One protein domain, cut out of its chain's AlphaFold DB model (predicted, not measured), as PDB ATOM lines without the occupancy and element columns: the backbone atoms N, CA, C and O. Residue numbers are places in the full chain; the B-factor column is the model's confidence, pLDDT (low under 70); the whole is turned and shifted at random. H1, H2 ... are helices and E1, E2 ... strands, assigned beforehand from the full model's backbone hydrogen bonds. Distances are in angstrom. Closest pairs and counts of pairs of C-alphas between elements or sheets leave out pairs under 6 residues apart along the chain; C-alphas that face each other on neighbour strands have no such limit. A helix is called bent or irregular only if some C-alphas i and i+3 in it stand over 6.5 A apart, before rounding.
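Overview. This is residues 319 to 434 of the 468 residues of the protein "JmjC domain-containing protein" of Chrysochromulina tobinii (UniProt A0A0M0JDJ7). A twisted three-stranded sheet, E2 E3 E4, makes one wall, and H2 and H4 cover one face of it; the C-terminal parts of these two helices meet a second, smaller sheet, E5 E1 E6. H3 packs on H2 and H4, H1 sits near the edge strand E4, and the long E3-E4 hairpin reaches to one end of the longest axis. The 116 printed residues hold four named helices and six named strands, in the order H1 E1 E2 E3 E4 H2 E5 H3 H4 E6, with both sheets antiparallel and the class mixed. The whole is compact, with a radius of gyration of the C-alphas of 13.6 A and spans of 43 by 34 by 30 A.

Along the chain. The larger sheet has E2, residues 349 to 355, 19.4 A long, E3, residues 359 to 367, 25.4 A, and E4, residues 374 to 383, 26.7 A. H2, residues 384 to 396, is 19.8 A long and irregular, with C-alphas 385 and 388 7.1 A apart; H4, residues 415 to 427, is 18.5 A. H3 is residues 401 to 409, 12.2 A, and H1 residues 321 to 326, 8.7 A, beginning at C-alpha 321 (-7.541, 0.691, -30.319). The smaller sheet has E5, residues 398 to 400, 7.2 A, E1, residues 341 to 344, 10.2 A, and E6, residues 431 to 433, 6.6 A, ending at C-alpha 433 (2.682, -16.568, -33.899).

Arrangement. E2 E3 E4 form a meander, each strand the antiparallel neighbour of the one before; N 351 and O 363 are 2.9 A apart in the hairpin E2 and E3, N 362 and O 380 2.8 A in the hairpin E3 and E4. H2 and H4 are on the same face, two layers: H2 runs along the strands over E2 and E3 at a height of 9.4 A, H4 along them over E4 and only just over E3, where 3 of its C-alphas fall. H2 touches H3, closest C-alphas Ala 389 and Leu 404, 5.0 A. The helical hairpin H3 and H4 has its closest C-alphas at Thr 405 and Thr 415, 6.3 A. H1 touches H4 about perpendicular at 86 degrees, closest C-alphas Glu 325 and Val 420, 6.6 A. In the smaller sheet, N 399 and O 342 of E5 and E1 are 2.9 A apart, and N 343 and O 432 of E1 and E6 2.8 A. E5, H3 H4 and E6 form a split strand-helix-strand unit, two strands that run the same way in one sheet without being neighbours and with helices between them along the chain; E1 is between E5 and E6 in the sheet, and the crossover is right-handed. Every O i to N i+4 pair is within hydrogen-bond range in H1, H3 and H4, and 7 of 9 in H2.

Size, cuts and confidence. The C-alphas of Ser 371 and Ala 412, the two farthest apart, are 43.6 A apart. The printed part has no cut, and H1 to E1 is the long link. Residues 329 to 334 have pLDDT under 70; the mean of the printed part is 88.3.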
ATOM      1  N   ALA A 319      -1.958   5.647 -31.264       87.69
ATOM      2  CA  ALA A 319      -3.368   5.586 -31.650       87.69
ATOM      3  C   ALA A 319      -4.200   4.815 -30.618       87.69
ATOM      4  O   ALA A 319      -3.687   3.939 -29.915       87.69
ATOM      5  N   SER A 320      -5.497   5.112 -30.534       89.56
ATOM      6  CA  SER A 320      -6.421   4.295 -29.747       89.56
ATOM      7  C   SER A 320      -6.799   3.015 -30.490       89.56
ATOM      8  O   SER A 320      -6.815   2.961 -31.721       89.56
ATOM      9  N   ILE A 321      -7.146   1.974 -29.741       88.19
ATOM     10  CA  ILE A 321      -7.541   0.691 -30.319       88.19
ATOM     11  C   ILE A 321      -8.808   0.788 -31.175       88.19
ATOM     12  O   ILE A 321      -8.847   0.221 -32.262       88.19
ATOM     13  N   GLY A 322      -9.802   1.566 -30.731       86.50
ATOM     14  CA  GLY A 322     -11.037   1.781 -31.490       86.50
ATOM     15  C   GLY A 322     -10.786   2.515 -32.808       86.50
ATOM     16  O   GLY A 322     -11.439   2.240 -33.810       86.50
ATOM     17  N   TRP A 323      -9.785   3.397 -32.850       85.44
ATOM     18  CA  TRP A 323      -9.369   4.039 -34.095       85.44
ATOM     19  C   TRP A 323      -8.704   3.044 -35.059       85.44
ATOM     20  O   TRP A 323      -9.030   3.026 -36.247       85.44
ATOM     21  N   LEU A 324      -7.808   2.185 -34.550       83.62
ATOM     22  CA  LEU A 324      -7.145   1.137 -35.343       83.62
ATOM     23  C   LEU A 324      -8.162   0.143 -35.924       83.62
ATOM     24  O   LEU A 324      -8.017  -0.299 -37.066       83.62
ATOM     25  N   GLU A 325      -9.206  -0.166 -35.154       83.25
ATOM     26  CA  GLU A 325     -10.342  -0.982 -35.578       83.25
ATOM     27  C   GLU A 325     -11.148  -0.303 -36.692       83.25
ATOM     28  O   GLU A 325     -11.329  -0.890 -37.761       83.25
ATOM     29  N   ALA A 326     -11.558   0.955 -36.493       83.62
ATOM     30  CA  ALA A 326     -12.367   1.712 -37.452       83.62
ATOM     31  C   ALA A 326     -11.687   1.893 -38.819       83.62
ATOM     32  O   ALA A 326     -12.352   1.978 -39.850       83.62
ATOM     33  N   ARG A 327     -10.351   1.932 -38.852       76.12
ATOM     34  CA  ARG A 327      -9.570   2.050 -40.091       76.12
ATOM     35  C   ARG A 327      -9.406   0.734 -40.846       76.12
ATOM     36  O   ARG A 327      -8.814   0.732 -41.923       76.12
ATOM     37  N   GLY A 328      -9.886  -0.382 -40.298       71.38
ATOM     38  CA  GLY A 328      -9.777  -1.687 -40.943       71.38
ATOM     39  C   GLY A 328      -8.329  -2.124 -41.173       71.38
ATOM     40  O   GLY A 328      -8.094  -2.995 -42.014       71.38
ATOM     41  N   CYS A 329      -7.364  -1.567 -40.425       64.56
ATOM     42  CA  CYS A 329      -5.926  -1.818 -40.584       64.56
ATOM     43  C   CYS A 329      -5.541  -3.305 -40.431       64.56
ATOM     44  O   CYS A 329      -4.416  -3.681 -40.741       64.56
ATOM     45  N   LEU A 330      -6.467  -4.153 -39.964       66.38
ATOM     46  CA  LEU A 330      -6.257  -5.559 -39.604       66.38
ATOM     47  C   LEU A 330      -7.228  -6.529 -40.292       66.38
ATOM     48  O   LEU A 330      -7.371  -7.673 -39.862       66.38
ATOM     49  N   SER A 331      -7.945  -6.079 -41.319       54.62
ATOM     50  CA  SER A 331      -9.209  -6.693 -41.751       54.62
ATOM     51  C   SER A 331      -9.131  -8.058 -42.461       54.62
ATOM     52  O   SER A 331     -10.180  -8.570 -42.828       54.62
ATOM     53  N   SER A 332      -7.975  -8.722 -42.629       52.88
ATOM     54  CA  SER A 332      -7.993 -10.057 -43.284       52.88
ATOM     55  C   SER A 332      -6.765 -10.972 -43.183       52.88
ATOM     56  O   SER A 332      -6.905 -12.156 -43.472       52.88
ATOM     57  N   ARG A 333      -5.564 -10.509 -42.807       52.41
ATOM     58  CA  ARG A 333      -4.338 -11.301 -43.080       52.41
ATOM     59  C   ARG A 333      -3.838 -12.241 -41.976       52.41
ATOM     60  O   ARG A 333      -2.987 -13.072 -42.268       52.41
ATOM     61  N   SER A 334      -4.388 -12.185 -40.762       57.88
ATOM     62  CA  SER A 334      -3.935 -13.042 -39.652       57.88
ATOM     63  C   SER A 334      -5.096 -13.367 -38.713       57.88
ATOM     64  O   SER A 334      -5.269 -12.734 -37.667       57.88
ATOM     65  N   ALA A 335      -5.945 -14.322 -39.097       71.00
ATOM     66  CA  ALA A 335      -6.966 -14.840 -38.194       71.00
ATOM     67  C   ALA A 335      -6.284 -15.624 -37.063       71.00
ATOM     68  O   ALA A 335      -6.059 -16.822 -37.180       71.00
ATOM     69  N   LEU A 336      -5.935 -14.923 -35.982       79.62
ATOM     70  CA  LEU A 336      -5.539 -15.556 -34.729       79.62
ATOM     71  C   LEU A 336      -6.694 -16.431 -34.242       79.62
ATOM     72  O   LEU A 336      -7.811 -15.929 -34.067       79.62
ATOM     73  N   ILE A 337      -6.420 -17.711 -34.012       81.56
ATOM     74  CA  ILE A 337      -7.356 -18.633 -33.373       81.56
ATOM     75  C   ILE A 337      -6.994 -18.829 -31.901       81.56
ATOM     76  O   ILE A 337      -5.895 -18.511 -31.454       81.56
ATOM     77  N   SER A 338      -7.935 -19.357 -31.121       77.88
ATOM     78  CA  SER A 338      -7.797 -19.491 -29.666       77.88
ATOM     79  C   SER A 338      -6.602 -20.344 -29.225       77.88
ATOM     80  O   SER A 338      -6.045 -20.087 -28.159       77.88
ATOM     81  N   SER A 339      -6.213 -21.342 -30.021       82.38
ATOM     82  CA  SER A 339      -5.083 -22.232 -29.736       82.38
ATOM     83  C   SER A 339      -3.731 -21.678 -30.179       82.38
ATOM     84  O   SER A 339      -2.716 -22.310 -29.898       82.38
ATOM     85  N   ASP A 340      -3.691 -20.549 -30.889       89.06
ATOM     86  CA  ASP A 340      -2.418 -19.982 -31.322       89.06
ATOM     87  C   ASP A 340      -1.633 -19.479 -30.101       89.06
ATOM     88  O   ASP A 340      -2.172 -18.810 -29.210       89.06
ATOM     89  N   GLU A 341      -0.345 -19.808 -30.061       94.06
ATOM     90  CA  GLU A 341       0.604 -19.240 -29.112       94.06
ATOM     91  C   GLU A 341       1.235 -17.994 -29.737       94.06
ATOM     92  O   GLU A 341       1.761 -18.030 -30.850       94.06
ATOM     93  N   VAL A 342       1.171 -16.879 -29.012       94.25
ATOM     94  CA  VAL A 342       1.836 -15.633 -29.386       94.25
ATOM     95  C   VAL A 342       3.056 -15.420 -28.503       94.25
ATOM     96  O   VAL A 342       2.999 -15.589 -27.285       94.25
ATOM     97  N   VAL A 343       4.162 -15.023 -29.121       93.25
ATOM     98  CA  VAL A 343       5.461 -14.797 -28.480       93.25
ATOM     99  C   VAL A 343       5.881 -13.353 -28.720       93.25
ATOM    100  O   VAL A 343       5.788 -12.864 -29.842       93.25
ATOM    101  N   ILE A 344       6.349 -12.652 -27.688       93.50
ATOM    102  CA  ILE A 344       6.889 -11.296 -27.843       93.50
ATOM    103  C   ILE A 344       8.200 -11.360 -28.627       93.50
ATOM    104  O   ILE A 344       9.116 -12.102 -28.266       93.50
ATOM    105  N   SER A 345       8.308 -10.543 -29.675       91.00
ATOM    106  CA  SER A 345       9.548 -10.369 -30.427       91.00
ATOM    107  C   SER A 345      10.679  -9.917 -29.506       91.00
ATOM    108  O   SER A 345      10.543  -8.973 -28.726       91.00
ATOM    109  N   LYS A 346      11.845 -10.556 -29.637       87.62
ATOM    110  CA  LYS A 346      13.042 -10.201 -28.860       87.62
ATOM    111  C   LYS A 346      13.545  -8.781 -29.158       87.62
ATOM    112  O   LYS A 346      14.292  -8.215 -28.362       87.62
ATOM    113  N   MET A 347      13.114  -8.191 -30.271       88.75
ATOM    114  CA  MET A 347      13.494  -6.838 -30.671       88.75
ATOM    115  C   MET A 347      12.643  -5.749 -30.008       88.75
ATOM    116  O   MET A 347      13.035  -4.590 -30.050       88.75
ATOM    117  N   VAL A 348      11.503  -6.088 -29.389       91.88
ATOM    118  CA  VAL A 348      10.524  -5.090 -28.924       91.88
ATOM    119  C   VAL A 348      10.360  -5.116 -27.407       91.88
ATOM    120  O   VAL A 348       9.917  -6.105 -26.826       91.88
ATOM    121  N   ALA A 349      10.659  -3.997 -26.752       93.44
ATOM    122  CA  ALA A 349      10.237  -3.729 -25.386       93.44
ATOM    123  C   ALA A 349       8.769  -3.284 -25.361       93.44
ATOM    124  O   ALA A 349       8.346  -2.429 -26.145       93.44
ATOM    125  N   ILE A 350       7.996  -3.833 -24.420       95.00
ATOM    126  CA  ILE A 350       6.595  -3.452 -24.201       95.00
ATOM    127  C   ILE A 350       6.437  -2.944 -22.773       95.00
ATOM    128  O   ILE A 350       6.671  -3.693 -21.827       95.00
ATOM    129  N   SER A 351       6.009  -1.696 -22.596       94.06
ATOM    130  CA  SER A 351       5.699  -1.137 -21.272       94.06
ATOM    131  C   SER A 351       4.230  -0.749 -21.158       94.06
ATOM    132  O   SER A 351       3.598  -0.336 -22.130       94.06
ATOM    133  N   LEU A 352       3.689  -0.895 -19.950       95.12
ATOM    134  CA  LEU A 352       2.295  -0.615 -19.627       95.12
ATOM    135  C   LEU A 352       2.228   0.552 -18.643       95.12
ATOM    136  O   LEU A 352       2.955   0.566 -17.654       95.12
ATOM    137  N   SER A 353       1.337   1.512 -18.882       94.88
ATOM    138  CA  SER A 353       0.965   2.513 -17.875       94.88
ATOM    139  C   SER A 353      -0.530   2.774 -17.915       94.88
ATOM    140  O   SER A 353      -1.065   3.005 -18.999       94.88
ATOM    141  N   VAL A 354      -1.175   2.820 -16.755       95.31
ATOM    142  CA  VAL A 354      -2.577   3.234 -16.642       95.31
ATOM    143  C   VAL A 354      -2.639   4.754 -16.487       95.31
ATOM    144  O   VAL A 354      -1.879   5.325 -15.708       95.31
ATOM    145  N   ARG A 355      -3.518   5.408 -17.247       92.69
ATOM    146  CA  ARG A 355      -3.849   6.833 -17.145       92.69
ATOM    147  C   ARG A 355      -5.284   6.979 -16.666       92.69
ATOM    148  O   ARG A 355      -6.174   6.294 -17.172       92.69
ATOM    149  N   ASP A 356      -5.475   7.836 -15.669       91.50
ATOM    150  CA  ASP A 356      -6.785   8.231 -15.135       91.50
ATOM    151  C   ASP A 356      -7.687   7.043 -14.742       91.50
ATOM    152  O   ASP A 356      -8.910   7.114 -14.824       91.50
ATOM    153  N   GLY A 357      -7.078   5.906 -14.379       90.38
ATOM    154  CA  GLY A 357      -7.762   4.659 -14.010       90.38
ATOM    155  C   GLY A 357      -8.527   3.949 -15.137       90.38
ATOM    156  O   GLY A 357      -9.033   2.854 -14.916       90.38
ATOM    157  N   THR A 358      -8.610   4.535 -16.332       91.88
ATOM    158  CA  THR A 358      -9.527   4.095 -17.402       91.88
ATOM    159  C   THR A 358      -8.807   3.708 -18.688       91.88
ATOM    160  O   THR A 358      -9.242   2.793 -19.387       91.88
ATOM    161  N   ALA A 359      -7.672   4.342 -18.985       93.81
ATOM    162  CA  ALA A 359      -6.920   4.097 -20.207       93.81
ATOM    163  C   ALA A 359      -5.607   3.363 -19.919       93.81
ATOM    164  O   ALA A 359      -4.760   3.835 -19.162       93.81
ATOM    165  N   LEU A 360      -5.388   2.230 -20.580       95.75
ATOM    166  CA  LEU A 360      -4.096   1.564 -20.650       95.75
ATOM    167  C   LEU A 360      -3.303   2.082 -21.846       95.75
ATOM    168  O   LEU A 360      -3.727   1.957 -22.994       95.75
ATOM    169  N   VAL A 361      -2.109   2.603 -21.587       95.06
ATOM    170  CA  VAL A 361      -1.143   2.957 -22.628       95.06
ATOM    171  C   VAL A 361      -0.115   1.838 -22.749       95.06
ATOM    172  O   VAL A 361       0.689   1.623 -21.838       95.06
ATOM    173  N   VAL A 362      -0.135   1.153 -23.889       95.75
ATOM    174  CA  VAL A 362       0.817   0.107 -24.279       95.75
ATOM    175  C   VAL A 362       1.887   0.746 -25.154       95.75
ATOM    176  O   VAL A 362       1.629   1.065 -26.312       95.75
ATOM    177  N   ARG A 363       3.086   0.973 -24.617       94.31
ATOM    178  CA  ARG A 363       4.195   1.553 -25.390       94.31
ATOM    179  C   ARG A 363       5.088   0.459 -25.938       94.31
ATOM    180  O   ARG A 363       5.496  -0.434 -25.199       94.31
ATOM    181  N   LEU A 364       5.400   0.594 -27.214       93.81
ATOM    182  CA  LEU A 364       6.194  -0.308 -28.026       93.81
ATOM    183  C   LEU A 364       7.473   0.429 -28.403       93.81
ATOM    184  O   LEU A 364       7.405   1.522 -28.973       93.81
ATOM    185  N   LEU A 365       8.619  -0.152 -28.064       92.00
ATOM    186  CA  LEU A 365       9.924   0.405 -28.393       92.00
ATOM    187  C   LEU A 365      10.830  -0.698 -28.937       92.00
ATOM    188  O   LEU A 365      10.974  -1.743 -28.311       92.00
ATOM    189  N   ALA A 366      11.417  -0.461 -30.102       91.94
ATOM    190  CA  ALA A 366      12.472  -1.272 -30.679       91.94
ATOM    191  C   ALA A 366      13.542  -0.333 -31.227       91.94
ATOM    192  O   ALA A 366      13.371   0.234 -32.305       91.94
ATOM    193  N   SER A 367      14.624  -0.168 -30.473       88.69
ATOM    194  CA  SER A 367      15.805   0.573 -30.910       88.69
ATOM    195  C   SER A 367      17.018  -0.349 -30.918       88.69
ATOM    196  O   SER A 367      17.202  -1.173 -30.010       88.69
ATOM    197  N   SER A 368      17.808  -0.250 -31.982       83.56
ATOM    198  CA  SER A 368      19.015  -1.045 -32.162       83.56
ATOM    199  C   SER A 368      20.100  -0.592 -31.187       83.56
ATOM    200  O   SER A 368      20.506   0.569 -31.253       83.56
ATOM    201  N   PRO A 369      20.659  -1.474 -30.342       74.88
ATOM    202  CA  PRO A 369      21.852  -1.120 -29.584       74.88
ATOM    203  C   PRO A 369      23.082  -0.942 -30.493       74.88
ATOM    204  O   PRO A 369      24.033  -0.264 -30.118       74.88
ATOM    205  N   LEU A 370      23.061  -1.528 -31.698       75.94
ATOM    206  CA  LEU A 370      24.179  -1.498 -32.640       75.94
ATOM    207  C   LEU A 370      24.212  -0.204 -33.458       75.94
ATOM    208  O   LEU A 370      25.259   0.426 -33.557       75.94
ATOM    209  N   SER A 371      23.073   0.195 -34.029       75.19
ATOM    210  CA  SER A 371      22.983   1.341 -34.945       75.19
ATOM    211  C   SER A 371      22.316   2.578 -34.344       75.19
ATOM    212  O   SER A 371      22.186   3.579 -35.038       75.19
ATOM    213  N   ALA A 372      21.823   2.498 -33.101       76.12
ATOM    214  CA  ALA A 372      20.955   3.507 -32.479       76.12
ATOM    215  C   ALA A 372      19.680   3.842 -33.289       76.12
ATOM    216  O   ALA A 372      18.979   4.805 -32.990       76.12
ATOM    217  N   MET A 373      19.359   3.045 -34.316       82.06
ATOM    218  CA  MET A 373      18.187   3.249 -35.158       82.06
ATOM    219  C   MET A 373      16.919   2.794 -34.432       82.06
ATOM    220  O   MET A 373      16.823   1.646 -33.989       82.06
ATOM    221  N   ASP A 374      15.921   3.674 -34.392       85.00
ATOM    222  CA  ASP A 374      14.571   3.349 -33.937       85.00
ATOM    223  C   ASP A 374      13.801   2.624 -35.055       85.00
ATOM    224  O   ASP A 374      13.411   3.227 -36.057       85.00
ATOM    225  N   TYR A 375      13.550   1.325 -34.883       86.75
ATOM    226  CA  TYR A 375      12.719   0.524 -35.792       86.75
ATOM    227  C   TYR A 375      11.226   0.655 -35.490       86.75
ATOM    228  O   TYR A 375      10.391   0.554 -36.387       86.75
ATOM    229  N   LEU A 376      10.878   0.840 -34.213       89.12
ATOM    230  CA  LEU A 376       9.501   1.004 -33.763       89.12
ATOM    231  C   LEU A 376       9.463   1.885 -32.518       89.12
ATOM    232  O   LEU A 376      10.103   1.575 -31.516       89.12
ATOM    233  N   ARG A 377       8.653   2.943 -32.549       89.44
ATOM    234  CA  ARG A 377       8.341   3.769 -31.379       89.44
ATOM    235  C   ARG A 377       6.884   4.194 -31.461       89.44
ATOM    236  O   ARG A 377       6.566   5.173 -32.123       89.44
ATOM    237  N   PHE A 378       5.997   3.448 -30.808       90.19
ATOM    238  CA  PHE A 378       4.553   3.655 -30.930       90.19
ATOM    239  C   PHE A 378       3.809   3.353 -29.627       90.19
ATOM    240  O   PHE A 378       4.191   2.457 -28.878       90.19
ATOM    241  N   ALA A 379       2.723   4.072 -29.353       92.19
ATOM    242  CA  ALA A 379       1.843   3.817 -28.219       92.19
ATOM    243  C   ALA A 379       0.434   3.417 -28.680       92.19
ATOM    244  O   ALA A 379      -0.197   4.121 -29.462       92.19
ATOM    245  N   VAL A 380      -0.091   2.316 -28.149       92.31
ATOM    246  CA  VAL A 380      -1.493   1.926 -28.335       92.31
ATOM    247  C   VAL A 380      -2.269   2.250 -27.065       92.31
ATOM    248  O   VAL A 380      -1.924   1.774 -25.983       92.31
ATOM    249  N   VAL A 381      -3.310   3.068 -27.189       93.00
ATOM    250  CA  VAL A 381      -4.218   3.397 -26.083       93.00
ATOM    251  C   VAL A 381      -5.420   2.461 -26.136       93.00
ATOM    252  O   VAL A 381      -6.106   2.364 -27.153       93.00
ATOM    253  N   CYS A 382      -5.679   1.750 -25.051       94.19
ATOM    254  CA  CYS A 382      -6.755   0.773 -24.952       94.19
ATOM    255  C   CYS A 382      -7.376   0.795 -23.551       94.19
ATOM    256  O   CYS A 382      -7.009   1.625 -22.724       94.19
ATOM    257  N   ASP A 383      -8.351  -0.071 -23.297       94.94
ATOM    258  CA  ASP A 383      -9.041  -0.126 -22.009       94.94
ATOM    259  C   ASP A 383      -8.110  -0.630 -20.885       94.94
ATOM    260  O   ASP A 383      -7.366  -1.600 -21.078       94.94
ATOM    261  N   ALA A 384      -8.156   0.014 -19.709       95.69
ATOM    262  CA  ALA A 384      -7.420  -0.390 -18.503       95.69
ATOM    263  C   ALA A 384      -7.601  -1.875 -18.144       95.69
ATOM    264  O   ALA A 384      -6.664  -2.521 -17.671       95.69
ATOM    265  N   GLN A 385      -8.767  -2.449 -18.438       95.50
ATOM    266  CA  GLN A 385      -9.103  -3.841 -18.149       95.50
ATOM    267  C   GLN A 385      -8.269  -4.859 -18.945       95.50
ATOM    268  O   GLN A 385      -8.185  -6.020 -18.549       95.50
ATOM    269  N   LEU A 386      -7.574  -4.455 -20.016       95.69
ATOM    270  CA  LEU A 386      -6.632  -5.332 -20.728       95.69
ATOM    271  C   LEU A 386      -5.316  -5.563 -19.967       95.69
ATOM    272  O   LEU A 386      -4.540  -6.454 -20.332       95.69
ATOM    273  N   GLN A 387      -5.047  -4.788 -18.909       95.94
ATOM    274  CA  GLN A 387      -3.774  -4.818 -18.188       95.94
ATOM    275  C   GLN A 387      -3.385  -6.213 -17.672       95.94
ATOM    276  O   GLN A 387      -2.233  -6.585 -17.898       95.94
ATOM    277  N   PRO A 388      -4.261  -7.025 -17.041       96.12
ATOM    278  CA  PRO A 388      -3.864  -8.333 -16.513       96.12
ATOM    279  C   PRO A 388      -3.378  -9.295 -17.604       96.12
ATOM    280  O   PRO A 388      -2.372  -9.982 -17.424       96.12
ATOM    281  N   ALA A 389      -4.052  -9.311 -18.758       96.44
ATOM    282  CA  ALA A 389      -3.676 -10.161 -19.883       96.44
ATOM    283  C   ALA A 389      -2.327  -9.737 -20.486       96.44
ATOM    284  O   ALA A 389      -1.445 -10.572 -20.688       96.44
ATOM    285  N   LEU A 390      -2.122  -8.436 -20.714       96.62
ATOM    286  CA  LEU A 390      -0.856  -7.935 -21.256       96.62
ATOM    287  C   LEU A 390       0.295  -8.060 -20.258       96.62
ATOM    288  O   LEU A 390       1.401  -8.423 -20.649       96.62
ATOM    289  N   ALA A 391       0.048  -7.811 -18.971       95.31
ATOM    290  CA  ALA A 391       1.043  -8.006 -17.924       95.31
ATOM    291  C   ALA A 391       1.500  -9.469 -17.875       95.31
ATOM    292  O   ALA A 391       2.702  -9.721 -17.784       95.31
ATOM    293  N   ARG A 392       0.570 -10.425 -18.025       95.12
ATOM    294  CA  ARG A 392       0.895 -11.851 -18.128       95.12
ATOM    295  C   ARG A 392       1.763 -12.156 -19.348       95.12
ATOM    296  O   ARG A 392       2.811 -12.776 -19.201       95.12
ATOM    297  N   LEU A 393       1.374 -11.671 -20.529       95.75
ATOM    298  CA  LEU A 393       2.144 -11.852 -21.764       95.75
ATOM    299  C   LEU A 393       3.564 -11.261 -21.650       95.75
ATOM    300  O   LEU A 393       4.534 -11.887 -22.067       95.75
ATOM    301  N   ILE A 394       3.710 -10.080 -21.039       94.00
ATOM    302  CA  ILE A 394       5.004  -9.409 -20.815       94.00
ATOM    303  C   ILE A 394       5.833 -10.101 -19.729       94.00
ATOM    304  O   ILE A 394       7.067 -10.039 -19.770       94.00
ATOM    305  N   ALA A 395       5.207 -10.728 -18.737       91.00
ATOM    306  CA  ALA A 395       5.911 -11.509 -17.726       91.00
ATOM    307  C   ALA A 395       6.521 -12.767 -18.351       91.00
ATOM    308  O   ALA A 395       7.740 -12.925 -18.309       91.00
ATOM    309  N   ASP A 396       5.697 -13.567 -19.024       93.31
ATOM    310  CA  ASP A 396       6.078 -14.889 -19.529       93.31
ATOM    311  C   ASP A 396       6.815 -14.818 -20.880       93.31
ATOM    312  O   ASP A 396       7.476 -15.768 -21.297       93.31
ATOM    313  N   GLY A 397       6.687 -13.697 -21.597       92.75
ATOM    314  CA  GLY A 397       7.209 -13.513 -22.954       92.75
ATOM    315  C   GLY A 397       6.407 -14.245 -24.034       92.75
ATOM    316  O   GLY A 397       6.661 -14.034 -25.218       92.75
ATOM    317  N   ARG A 398       5.444 -15.080 -23.643       95.38
ATOM    318  CA  ARG A 398       4.554 -15.844 -24.520       95.38
ATOM    319  C   ARG A 398       3.238 -16.155 -23.818       95.38
ATOM    320  O   ARG A 398       3.202 -16.216 -22.591       95.38
ATOM    321  N   ALA A 399       2.175 -16.370 -24.580       96.25
ATOM    322  CA  ALA A 399       0.913 -16.896 -24.073       96.25
ATOM    323  C   ALA A 399       0.053 -17.448 -25.213       96.25
ATOM    324  O   ALA A 399       0.122 -16.979 -26.347       96.25
ATOM    325  N   THR A 400      -0.832 -18.389 -24.902       95.94
ATOM    326  CA  THR A 400      -1.911 -18.785 -25.819       95.94
ATOM    327  C   THR A 400      -3.007 -17.720 -25.852       95.94
ATOM    328  O   THR A 400      -3.357 -17.170 -24.800       95.94
ATOM    329  N   VAL A 401      -3.628 -17.498 -27.014       95.25
ATOM    330  CA  VAL A 401      -4.756 -16.557 -27.168       95.25
ATOM    331  C   VAL A 401      -5.919 -16.896 -26.220       95.25
ATOM    332  O   VAL A 401      -6.534 -15.987 -25.658       95.25
ATOM    333  N   SER A 402      -6.202 -18.181 -25.973       94.81
ATOM    334  CA  SER A 402      -7.250 -18.618 -25.035       94.81
ATOM    335  C   SER A 402      -6.998 -18.149 -23.596       94.81
ATOM    336  O   SER A 402      -7.892 -17.561 -22.992       94.81
ATOM    337  N   CYS A 403      -5.781 -18.331 -23.080       95.56
ATOM    338  CA  CYS A 403      -5.367 -17.883 -21.747       95.56
ATOM    339  C   CYS A 403      -5.538 -16.364 -21.582       95.56
ATOM    340  O   CYS A 403      -6.149 -15.903 -20.617       95.56
ATOM    341  N   LEU A 404      -5.081 -15.576 -22.562       96.06
ATOM    342  CA  LEU A 404      -5.256 -14.119 -22.542       96.06
ATOM    343  C   LEU A 404      -6.740 -13.727 -22.562       96.06
ATOM    344  O   LEU A 404      -7.162 -12.834 -21.830       96.06
ATOM    345  N   THR A 405      -7.542 -14.431 -23.361       94.56
ATOM    346  CA  THR A 405      -8.992 -14.221 -23.450       94.56
ATOM    347  C   THR A 405      -9.691 -14.541 -22.131       94.56
ATOM    348  O   THR A 405     -10.589 -13.810 -21.726       94.56
ATOM    349  N   GLU A 406      -9.293 -15.609 -21.438       94.50
ATOM    350  CA  GLU A 406      -9.852 -15.971 -20.132       94.50
ATOM    351  C   GLU A 406      -9.562 -14.900 -19.074       94.50
ATOM    352  O   GLU A 406     -10.452 -14.538 -18.305       94.50
ATOM    353  N   LEU A 407      -8.347 -14.342 -19.069       94.25
ATOM    354  CA  LEU A 407      -7.990 -13.230 -18.185       94.25
ATOM    355  C   LEU A 407      -8.842 -11.990 -18.462       94.25
ATOM    356  O   LEU A 407      -9.301 -11.355 -17.517       94.25
ATOM    357  N   VAL A 408      -9.109 -11.679 -19.734       93.56
ATOM    358  CA  VAL A 408      -9.991 -10.560 -20.094       93.56
ATOM    359  C   VAL A 408     -11.451 -10.858 -19.761       93.56
ATOM    360  O   VAL A 408     -12.125  -9.967 -19.276       93.56
ATOM    361  N   ARG A 409     -11.955 -12.089 -19.903       92.31
ATOM    362  CA  ARG A 409     -13.341 -12.436 -19.508       92.31
ATOM    363  C   ARG A 409     -13.620 -12.282 -18.014       92.31
ATOM    364  O   ARG A 409     -14.771 -12.118 -17.627       92.31
ATOM    365  N   LYS A 410     -12.584 -12.364 -17.174       91.44
ATOM    366  CA  LYS A 410     -12.680 -12.066 -15.734       91.44
ATOM    367  C   LYS A 410     -12.844 -10.564 -15.471       91.44
ATOM    368  O   LYS A 410     -13.205 -10.176 -14.365       91.44
ATOM    369  N   THR A 411     -12.595  -9.737 -16.483       82.88
ATOM    370  CA  THR A 411     -12.907  -8.308 -16.520       82.88
ATOM    371  C   THR A 411     -14.204  -8.102 -17.309       82.88
ATOM    372  O   THR A 411     -14.565  -8.933 -18.138       82.88
ATOM    373  N   ALA A 412     -14.947  -7.025 -17.070       82.06
ATOM    374  CA  ALA A 412     -16.220  -6.763 -17.755       82.06
ATOM    375  C   ALA A 412     -16.051  -6.345 -19.239       82.06
ATOM    376  O   ALA A 412     -16.973  -5.795 -19.841       82.06
ATOM    377  N   LEU A 413     -14.875  -6.581 -19.830       81.75
ATOM    378  CA  LEU A 413     -14.505  -6.140 -21.166       81.75
ATOM    379  C   LEU A 413     -14.863  -7.176 -22.235       81.75
ATOM    380  O   LEU A 413     -14.811  -8.391 -22.027       81.75
ATOM    381  N   THR A 414     -15.151  -6.691 -23.442       81.75
ATOM    382  CA  THR A 414     -15.336  -7.562 -24.601       81.75
ATOM    383  C   THR A 414     -14.008  -8.176 -25.055       81.75
ATOM    384  O   THR A 414     -12.955  -7.536 -25.079       81.75
ATOM    385  N   THR A 415     -14.059  -9.428 -25.506       87.12
ATOM    386  CA  THR A 415     -12.895 -10.109 -26.094       87.12
ATOM    387  C   THR A 415     -12.479  -9.499 -27.439       87.12
ATOM    388  O   THR A 415     -11.370  -9.749 -27.904       87.12
ATOM    389  N   ALA A 416     -13.342  -8.689 -28.066       88.00
ATOM    390  CA  ALA A 416     -13.087  -8.047 -29.352       88.00
ATOM    391  C   ALA A 416     -11.892  -7.086 -29.284       88.00
ATOM    392  O   ALA A 416     -10.972  -7.205 -30.094       88.00
ATOM    393  N   SER A 417     -11.838  -6.219 -28.267       87.81
ATOM    394  CA  SER A 417     -10.730  -5.275 -28.092       87.81
ATOM    395  C   SER A 417      -9.392  -5.996 -27.903       87.81
ATOM    396  O   SER A 417      -8.408  -5.633 -28.541       87.81
ATOM    397  N   LEU A 418      -9.338  -7.077 -27.116       92.06
ATOM    398  CA  LEU A 418      -8.115  -7.883 -27.005       92.06
ATOM    399  C   LEU A 418      -7.669  -8.413 -28.379       92.06
ATOM    400  O   LEU A 418      -6.495  -8.310 -28.730       92.06
ATOM    401  N   MET A 419      -8.596  -8.956 -29.171       91.50
ATOM    402  CA  MET A 419      -8.269  -9.534 -30.478       91.50
ATOM    403  C   MET A 419      -7.784  -8.492 -31.484       91.50
ATOM    404  O   MET A 419      -6.852  -8.774 -32.240       91.50
ATOM    405  N   VAL A 420      -8.368  -7.291 -31.485       89.00
ATOM    406  CA  VAL A 420      -7.874  -6.168 -32.298       89.00
ATOM    407  C   VAL A 420      -6.437  -5.835 -31.900       89.00
ATOM    408  O   VAL A 420      -5.565  -5.776 -32.766       89.00
ATOM    409  N   LEU A 421      -6.151  -5.715 -30.600       91.62
ATOM    410  CA  LEU A 421      -4.803  -5.403 -30.124       91.62
ATOM    411  C   LEU A 421      -3.796  -6.471 -30.551       91.62
ATOM    412  O   LEU A 421      -2.764  -6.143 -31.129       91.62
ATOM    413  N   LEU A 422      -4.092  -7.750 -30.304       93.44
ATOM    414  CA  LEU A 422      -3.182  -8.843 -30.652       93.44
ATOM    415  C   LEU A 422      -2.895  -8.876 -32.158       93.44
ATOM    416  O   LEU A 422      -1.743  -9.045 -32.553       93.44
ATOM    417  N   ARG A 423      -3.903  -8.637 -33.004       90.38
ATOM    418  CA  ARG A 423      -3.716  -8.536 -34.459       90.38
ATOM    419  C   ARG A 423      -2.829  -7.353 -34.845       90.38
ATOM    420  O   ARG A 423      -1.982  -7.520 -35.718       90.38
ATOM    421  N   CYS A 424      -2.974  -6.196 -34.193       89.19
ATOM    422  CA  CYS A 424      -2.088  -5.045 -34.408       89.19
ATOM    423  C   CYS A 424      -0.641  -5.399 -34.085       89.19
ATOM    424  O   CYS A 424       0.260  -5.100 -34.866       89.19
ATOM    425  N   LEU A 425      -0.421  -6.051 -32.945       92.38
ATOM    426  CA  LEU A 425       0.919  -6.408 -32.507       92.38
ATOM    427  C   LEU A 425       1.540  -7.496 -33.395       92.38
ATOM    428  O   LEU A 425       2.731  -7.426 -33.683       92.38
ATOM    429  N   VAL A 426       0.754  -8.458 -33.887       91.38
ATOM    430  CA  VAL A 426       1.224  -9.446 -34.876       91.38
ATOM    431  C   VAL A 426       1.565  -8.780 -36.206       91.38
ATOM    432  O   VAL A 426       2.622  -9.045 -36.769       91.38
ATOM    433  N   PHE A 427       0.715  -7.872 -36.693       88.38
ATOM    434  CA  PHE A 427       0.979  -7.124 -37.924       88.38
ATOM    435  C   PHE A 427       2.308  -6.355 -37.857       88.38
ATOM    436  O   PHE A 427       3.089  -6.370 -38.809       88.38
ATOM    437  N   ALA A 428       2.569  -5.704 -36.722       89.19
ATOM    438  CA  ALA A 428       3.780  -4.923 -36.482       89.19
ATOM    439  C   ALA A 428       5.018  -5.782 -36.153       89.19
ATOM    440  O   ALA A 428       6.061  -5.228 -35.808       89.19
ATOM    441  N   ASN A 429       4.925  -7.119 -36.226       91.12
ATOM    442  CA  ASN A 429       5.962  -8.063 -35.785       91.12
ATOM    443  C   ASN A 429       6.403  -7.864 -34.320       91.12
ATOM    444  O   ASN A 429       7.511  -8.230 -33.929       91.12
ATOM    445  N   VAL A 430       5.537  -7.283 -33.488       92.88
ATOM    446  CA  VAL A 430       5.733  -7.188 -32.035       92.88
ATOM    447  C   VAL A 430       5.411  -8.523 -31.377       92.88
ATOM    448  O   VAL A 430       6.095  -8.929 -30.439       92.88
ATOM    449  N   LEU A 431       4.386  -9.208 -31.885       93.25
ATOM    450  CA  LEU A 431       4.079 -10.591 -31.551       93.25
ATOM    451  C   LEU A 431       4.359 -11.490 -32.752       93.25
ATOM    452  O   LEU A 431       4.033 -11.155 -33.887       93.25
ATOM    453  N   ILE A 432       4.928 -12.655 -32.480       90.94
ATOM    454  CA  ILE A 432       5.185 -13.720 -33.442       90.94
ATOM    455  C   ILE A 432       4.236 -14.861 -33.095       90.94
ATOM    456  O   ILE A 432       4.149 -15.262 -31.934       90.94
ATOM    457  N   VAL A 433       3.511 -15.373 -34.084       91.31
ATOM    458  CA  VAL A 433       2.682 -16.568 -33.899       91.31
ATOM    459  C   VAL A 433       3.601 -17.777 -33.986       91.31
ATOM    460  O   VAL A 433       4.236 -17.989 -35.022       91.31
ATOM    461  N   ALA A 434       3.712 -18.539 -32.899       87.38
ATOM    462  CA  ALA A 434       4.536 -19.737 -32.893       87.38
ATOM    463  C   ALA A 434       3.987 -20.739 -33.924       87.38
ATOM    464  O   ALA A 434       2.764 -20.900 -34.031       87.38
TER     465      ALA A 434